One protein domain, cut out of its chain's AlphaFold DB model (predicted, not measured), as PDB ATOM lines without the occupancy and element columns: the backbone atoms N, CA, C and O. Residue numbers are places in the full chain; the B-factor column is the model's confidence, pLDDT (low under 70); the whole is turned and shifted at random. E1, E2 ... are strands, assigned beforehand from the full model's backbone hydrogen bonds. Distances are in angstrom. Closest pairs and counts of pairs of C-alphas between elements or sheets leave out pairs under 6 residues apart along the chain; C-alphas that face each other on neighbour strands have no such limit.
ATOM      1  N   LYS A   3     129.462 189.602 149.176       96.00
ATOM      2  CA  LYS A   3     129.348 188.463 150.080       96.00
ATOM      3  C   LYS A   3     128.250 188.752 151.099       96.00
ATOM      4  O   LYS A   3     128.195 189.842 151.656       96.00
ATOM      5  N   TYR A   4     127.380 187.777 151.312       97.19
ATOM      6  CA  TYR A   4     126.262 187.856 152.238       97.19
ATOM      7  C   TYR A   4     126.376 186.750 153.277       97.19
ATOM      8  O   TYR A   4     126.563 185.581 152.924       97.19
ATOM      9  N   ALA A   5     126.224 187.122 154.540       97.31
ATOM     10  CA  ALA A   5     125.967 186.212 155.637       97.31
ATOM     11  C   ALA A   5     124.457 185.975 155.730       97.31
ATOM     12  O   ALA A   5     123.663 186.917 155.769       97.31
ATOM     13  N   MET A   6     124.069 184.706 155.759       97.62
ATOM     14  CA  MET A   6     122.691 184.277 155.958       97.62
ATOM     15  C   MET A   6     122.483 184.056 157.450       97.62
ATOM     16  O   MET A   6     123.164 183.217 158.037       97.62
ATOM     17  N   ILE A   7     121.587 184.825 158.062       97.44
ATOM     18  CA  ILE A   7     121.387 184.880 159.510       97.44
ATOM     19  C   ILE A   7     120.033 184.277 159.869       97.44
ATOM     20  O   ILE A   7     119.008 184.707 159.348       97.44
ATOM     21  N   LEU A   8     120.032 183.318 160.791       97.31
ATOM     22  CA  LEU A   8     118.838 182.717 161.384       97.31
ATOM     23  C   LEU A   8     118.990 182.747 162.905       97.31
ATOM     24  O   LEU A   8     120.007 182.289 163.421       97.31
ATOM     25  N   ASN A   9     117.998 183.283 163.622       95.12
ATOM     26  CA  ASN A   9     118.021 183.411 165.088       95.12
ATOM     27  C   ASN A   9     119.327 184.028 165.623       95.12
ATOM     28  O   ASN A   9     119.927 183.507 166.556       95.12
ATOM     29  N   ASN A  10     119.772 185.126 165.005       95.44
ATOM     30  CA  ASN A  10     121.020 185.835 165.310       95.44
ATOM     31  C   ASN A  10     122.310 185.042 165.045       95.44
ATOM     32  O   ASN A  10     123.376 185.491 165.444       95.44
ATOM     33  N   PHE A  11     122.266 183.909 164.344       96.25
ATOM     34  CA  PHE A  11     123.466 183.152 163.984       96.25
ATOM     35  C   PHE A  11     123.681 183.100 162.481       96.25
ATOM     36  O   PHE A  11     122.745 182.879 161.711       96.25
ATOM     37  N   VAL A  12     124.937 183.242 162.061       97.06
ATOM     38  CA  VAL A  12     125.334 183.013 160.670       97.06
ATOM     39  C   VAL A  12     125.235 181.519 160.360       97.06
ATOM     40  O   VAL A  12     126.017 180.724 160.877       97.06
ATOM     41  N   ILE A  13     124.300 181.134 159.492       96.75
ATOM     42  CA  ILE A  13     124.073 179.747 159.052       96.75
ATOM     43  C   ILE A  13     124.695 179.435 157.687       96.75
ATOM     44  O   ILE A  13     124.799 178.274 157.298       96.75
ATOM     45  N   GLY A  14     125.118 180.458 156.944       96.44
ATOM     46  CA  GLY A  14     125.715 180.287 155.625       96.44
ATOM     47  C   GLY A  14     126.314 181.572 155.076       96.44
ATOM     48  O   GLY A  14     126.010 182.664 155.551       96.44
ATOM     49  N   ILE A  15     127.180 181.435 154.071       96.88
ATOM     50  CA  ILE A  15     127.846 182.559 153.405       96.88
ATOM     51  C   ILE A  15     127.732 182.369 151.895       96.88
ATOM     52  O   ILE A  15     128.124 181.327 151.368       96.88
ATOM     53  N   VAL A  16     127.208 183.374 151.196       96.38
ATOM     54  CA  VAL A  16     126.899 183.306 149.761       96.38
ATOM     55  C   VAL A  16     127.463 184.524 149.047       96.38
ATOM     56  O   VAL A  16     127.326 185.647 149.519       96.38
ATOM     57  N   ASN A  17     128.066 184.322 147.876       95.50
ATOM     58  CA  ASN A  17     128.430 185.426 146.995       95.50
ATOM     59  C   ASN A  17     127.303 185.660 145.980       95.50
ATOM     60  O   ASN A  17     126.932 184.743 145.251       95.50
ATOM     61  N   SER A  18     126.762 186.875 145.928       93.81
ATOM     62  CA  SER A  18     125.636 187.238 145.064       93.81
ATOM     63  C   SER A  18     125.738 188.695 144.599       93.81
ATOM     64  O   SER A  18     126.530 189.486 145.115       93.81
ATOM     65  N   THR A  19     124.972 189.063 143.575       93.75
ATOM     66  CA  THR A  19     124.815 190.460 143.128       93.75
ATOM     67  C   THR A  19     123.664 191.174 143.833       93.75
ATOM     68  O   THR A  19     123.666 192.398 143.892       93.75
ATOM     69  N   CYS A  20     122.713 190.423 144.389       93.00
ATOM     70  CA  CYS A  20     121.588 190.916 145.180       93.00
ATOM     71  C   CYS A  20     121.420 190.089 146.471       93.00
ATOM     72  O   CYS A  20     121.898 188.948 146.505       93.00
ATOM     73  N   PRO A  21     120.747 190.621 147.510       94.56
ATOM     74  CA  PRO A  21     120.503 189.895 148.756       94.56
ATOM     75  C   PRO A  21     119.815 188.543 148.498       94.56
ATOM     76  O   PRO A  21     118.707 188.521 147.951       94.56
ATOM     77  N   PRO A  22     120.450 187.405 148.846       94.44
ATOM     78  CA  PRO A  22     119.845 186.091 148.664       94.44
ATOM     79  C   PRO A  22     118.605 185.910 149.544       94.44
ATOM     80  O   PRO A  22     118.563 186.374 150.679       94.44
ATOM     81  N   ASN A  23     117.610 185.176 149.043       94.75
ATOM     82  CA  ASN A  23     116.422 184.804 149.809       94.75
ATOM     83  C   ASN A  23     116.425 183.293 150.074       94.75
ATOM     84  O   ASN A  23     116.392 182.506 149.127       94.75
ATOM     85  N   TRP A  24     116.477 182.900 151.348       95.56
ATOM     86  CA  TRP A  24     116.441 181.498 151.793       95.56
ATOM     87  C   TRP A  24     115.112 181.102 152.454       95.56
ATOM     88  O   TRP A  24     114.954 179.959 152.871       95.56
ATOM     89  N   GLY A  25     114.141 182.014 152.510       95.44
ATOM     90  CA  GLY A  25     112.862 181.772 153.166       95.44
ATOM     91  C   GLY A  25     112.984 181.679 154.687       95.44
ATOM     92  O   GLY A  25     113.858 182.294 155.298       95.44
ATOM     93  N   ALA A  26     112.062 180.936 155.289       95.94
ATOM     94  CA  ALA A  26     112.021 180.688 156.722       95.94
ATOM     95  C   ALA A  26     112.418 179.242 157.048       95.94
ATOM     96  O   ALA A  26     112.331 178.357 156.195       95.94
ATOM     97  N   ASP A  27     112.832 179.006 158.291       95.25
ATOM     98  CA  ASP A  27     113.045 177.656 158.809       95.25
ATOM     99  C   ASP A  27     111.717 176.888 159.006       95.25
ATOM    100  O   ASP A  27     110.620 177.399 158.770       95.25
ATOM    101  N   GLN A  28     111.811 175.641 159.479       94.88
ATOM    102  CA  GLN A  28     110.645 174.790 159.761       94.88
ATOM    103  C   GLN A  28     109.681 175.360 160.822       94.88
ATOM    104  O   GLN A  28     108.549 174.889 160.924       94.88
ATOM    105  N   PHE A  29     110.115 176.349 161.608       95.69
ATOM    106  CA  PHE A  29     109.329 177.013 162.648       95.69
ATOM    107  C   PHE A  29     108.813 178.393 162.206       95.69
ATOM    108  O   PHE A  29     108.112 179.052 162.970       95.69
ATOM    109  N   GLY A  30     109.123 178.825 160.978       95.25
ATOM    110  CA  GLY A  30     108.719 180.123 160.440       95.25
ATOM    111  C   GLY A  30     109.664 181.281 160.777       95.25
ATOM    112  O   GLY A  30     109.327 182.427 160.481       95.25
ATOM    113  N   ASN A  31     110.844 181.019 161.346       95.62
ATOM    114  CA  ASN A  31     111.842 182.058 161.602       95.62
ATOM    115  C   ASN A  31     112.515 182.466 160.281       95.62
ATOM    116  O   ASN A  31     113.035 181.596 159.577       95.62
ATOM    117  N   PRO A  32     112.523 183.761 159.918       96.12
ATOM    118  CA  PRO A  32     113.078 184.204 158.648       96.12
ATOM    119  C   PRO A  32     114.604 184.122 158.641       96.12
ATOM    120  O   PRO A  32     115.263 184.450 159.629       96.12
ATOM    121  N   VAL A  33     115.164 183.766 157.486       97.38
ATOM    122  CA  VAL A  33     116.590 183.935 157.215       97.38
ATOM    123  C   VAL A  33     116.824 185.318 156.609       97.38
ATOM    124  O   VAL A  33     116.242 185.662 155.579       97.38
ATOM    125  N   ILE A  34     117.699 186.103 157.229       96.44
ATOM    126  CA  ILE A  34     118.038 187.463 156.797       96.44
ATOM    127  C   ILE A  34     119.399 187.437 156.098       96.44
ATOM    128  O   ILE A  34     120.356 186.876 156.622       96.44
ATOM    129  N   ALA A  35     119.499 188.059 154.924       97.12
ATOM    130  CA  ALA A  35     120.772 188.267 154.242       97.12
ATOM    131  C   ALA A  35     121.381 189.614 154.644       97.12
ATOM    132  O   ALA A  35     120.757 190.658 154.446       97.12
ATOM    133  N   VAL A  36     122.609 189.595 155.157       96.50
ATOM    134  CA  VAL A  36     123.365 190.799 155.534       96.50
ATOM    135  C   VAL A  36     124.702 190.796 154.810       96.50
ATOM    136  O   VAL A  36     125.385 189.775 154.772       96.50
ATOM    137  N   GLU A  37     125.075 191.926 154.210       96.50
ATOM    138  CA  GLU A  37     126.385 192.079 153.573       96.50
ATOM    139  C   GLU A  37     127.504 191.877 154.595       96.50
ATOM    140  O   GLU A  37     127.447 192.378 155.718       96.50
ATOM    141  N   CYS A  38     128.528 191.122 154.214       94.62
ATOM    142  CA  CYS A  38     129.626 190.775 155.098       94.62
ATOM    143  C   CYS A  38     130.960 190.754 154.350       94.62
ATOM    144  O   CYS A  38     131.017 190.758 153.119       94.62
ATOM    145  N   ASP A  39     132.053 190.688 155.101       93.56
ATOM    146  CA  ASP A  39     133.399 190.573 154.551       93.56
ATOM    147  C   ASP A  39     133.961 189.145 154.712       93.56
ATOM    148  O   ASP A  39     133.233 188.167 154.913       93.56
ATOM    149  N   SER A  40     135.273 188.991 154.536       92.75
ATOM    150  CA  SER A  40     135.971 187.713 154.697       92.75
ATOM    151  C   SER A  40     136.249 187.317 156.148       92.75
ATOM    152  O   SER A  40     136.665 186.180 156.353       92.75
ATOM    153  N   SER A  41     136.056 188.213 157.119       93.56
ATOM    154  CA  SER A  41     136.230 187.912 158.546       93.56
ATOM    155  C   SER A  41     135.046 187.141 159.127       93.56
ATOM    156  O   SER A  41     135.207 186.430 160.115       93.56
ATOM    157  N   ILE A  42     133.876 187.226 158.483       95.81
ATOM    158  CA  ILE A  42     132.663 186.550 158.942       95.81
ATOM    159  C   ILE A  42     132.692 185.062 158.589       95.81
ATOM    160  O   ILE A  42     132.968 184.684 157.446       95.81
ATOM    161  N   TYR A  43     132.358 184.222 159.569       95.12
ATOM    162  CA  TYR A  43     132.280 182.767 159.447       95.12
ATOM    163  C   TYR A  43     130.964 182.208 160.019       95.12
ATOM    164  O   TYR A  43     130.248 182.870 160.769       95.12
ATOM    165  N   ILE A  44     130.620 180.978 159.624       95.50
ATOM    166  CA  ILE A  44     129.407 180.281 160.083       95.50
ATOM    167  C   ILE A  44     129.490 180.052 161.597       95.50
ATOM    168  O   ILE A  44     130.499 179.559 162.089       95.50
ATOM    169  N   GLY A  45     128.420 180.379 162.323       93.50
ATOM    170  CA  GLY A  45     128.342 180.272 163.782       93.50
ATOM    171  C   GLY A  45     128.613 181.576 164.537       93.50
ATOM    172  O   GLY A  45     128.380 181.620 165.744       93.50
ATOM    173  N   MET A  46     129.042 182.647 163.861       95.44
ATOM    174  CA  MET A  46     129.110 183.971 164.489       95.44
ATOM    175  C   MET A  46     127.719 184.473 164.877       95.44
ATOM    176  O   MET A  46     126.734 184.225 164.173       95.44
ATOM    177  N   HIS A  47     127.666 185.212 165.981       95.00
ATOM    178  CA  HIS A  47     126.464 185.871 166.462       95.00
ATOM    179  C   HIS A  47     126.340 187.264 165.838       95.00
ATOM    180  O   HIS A  47     127.299 188.037 165.825       95.00
ATOM    181  N   TYR A  48     125.156 187.591 165.334       94.81
ATOM    182  CA  TYR A  48     124.815 188.879 164.753       94.81
ATOM    183  C   TYR A  48     123.767 189.576 165.619       94.81
ATOM    184  O   TYR A  48     122.632 189.111 165.720       94.81
ATOM    185  N   SER A  49     124.147 190.702 166.220       93.19
ATOM    186  CA  SER A  49     123.250 191.561 167.003       93.19
ATOM    187  C   SER A  49     123.555 193.017 166.708       93.19
ATOM    188  O   SER A  49     124.720 193.384 166.577       93.19
ATOM    189  N   ASP A  50     122.517 193.843 166.598       91.75
ATOM    190  CA  ASP A  50     122.640 195.303 166.471       91.75
ATOM    191  C   ASP A  50     123.572 195.765 165.335       91.75
ATOM    192  O   ASP A  50     124.270 196.772 165.438       91.75
ATOM    193  N   GLY A  51     123.603 195.014 164.228       91.69
ATOM    194  CA  GLY A  51     124.461 195.321 163.082       91.69
ATOM    195  C   GLY A  51     125.902 194.820 163.197       91.69
ATOM    196  O   GLY A  51     126.682 195.032 162.271       91.69
ATOM    197  N   ILE A  52     126.261 194.153 164.294       93.44
ATOM    198  CA  ILE A  52     127.630 193.740 164.607       93.44
ATOM    199  C   ILE A  52     127.726 192.215 164.619       93.44
ATOM    200  O   ILE A  52     126.938 191.522 165.264       93.44
ATOM    201  N   PHE A  53     128.737 191.694 163.924       95.19
ATOM    202  CA  PHE A  53     129.136 190.296 164.028       95.19
ATOM    203  C   PHE A  53     130.124 190.122 165.181       95.19
ATOM    204  O   PHE A  53     131.098 190.862 165.301       95.19
ATOM    205  N   SER A  54     129.879 189.123 166.015       93.00
ATOM    206  CA  SER A  54     130.683 188.804 167.190       93.00
ATOM    207  C   SER A  54     130.845 187.296 167.320       93.00
ATOM    208  O   SER A  54     130.031 186.518 166.815       93.00
ATOM    209  N   GLU A  55     131.906 186.870 167.994       90.62
ATOM    210  CA  GLU A  55     131.980 185.485 168.441       90.62
ATOM    211  C   GLU A  55     130.904 185.253 169.497       90.62
ATOM    212  O   GLU A  55     130.682 186.085 170.381       90.62
ATOM    213  N   TYR A  56     130.222 184.117 169.410       81.69
ATOM    214  CA  TYR A  56     129.292 183.730 170.453       81.69
ATOM    215  C   TYR A  56     130.081 183.354 171.710       81.69
ATOM    216  O   TYR A  56     130.714 182.300 171.755       81.69
TER     217      TYR A  56
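This is residues 3 to 56 of the 115 residues of an uncharacterized protein of bioreactor metagenome (UniProt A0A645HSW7). A strongly twisted sheet, E2 - E1 - E3, has a small hairpin, E4 and E5, by its E1 to E2 turn, while a wide loop, residues 19 to 33, joins E2 to E3. The 54 printed residues have five named strands, E1 to E5 in chain order, and no named helix; both sheets are antiparallel. The class is all strand, with 25 residues, under half, in named strands. The whole is compact, with a radius of gyration of the C-alphas of 10.4 A and spans of 28 by 28 by 17 A.

Inner strand E1, residues 3 to 8, forms a hairpin with E2, residues 11 to 18; N 6 and O 14 are within hydrogen-bond range at 2.8 A. E2 bends by 55 degrees at residue 14. E3, residues 34 to 38, is antiparallel to E1 at 143 degrees, with N 5 and O 36 at 2.8 A. E4, residues 47 to 49, forms a hairpin with E5, residues 52 to 54; N 47 and O 54 are at 2.8 A. The closest C-alphas of E2 and E4, Phe 11 and His 47, are 4.7 A apart.

E1, from C-alpha 3 at (129.348, 188.463, 150.080), measures 16.5 A, E2 19.5 A and E3 12.2 A. E5 ends at C-alpha 54, (130.683, 188.804, 167.190).

The farthest C-alphas, Phe 29 and Ser 40, are 29.8 A apart. The printed part has no cut; the E2 to E3 link is long. No printed residue is under 70 in pLDDT.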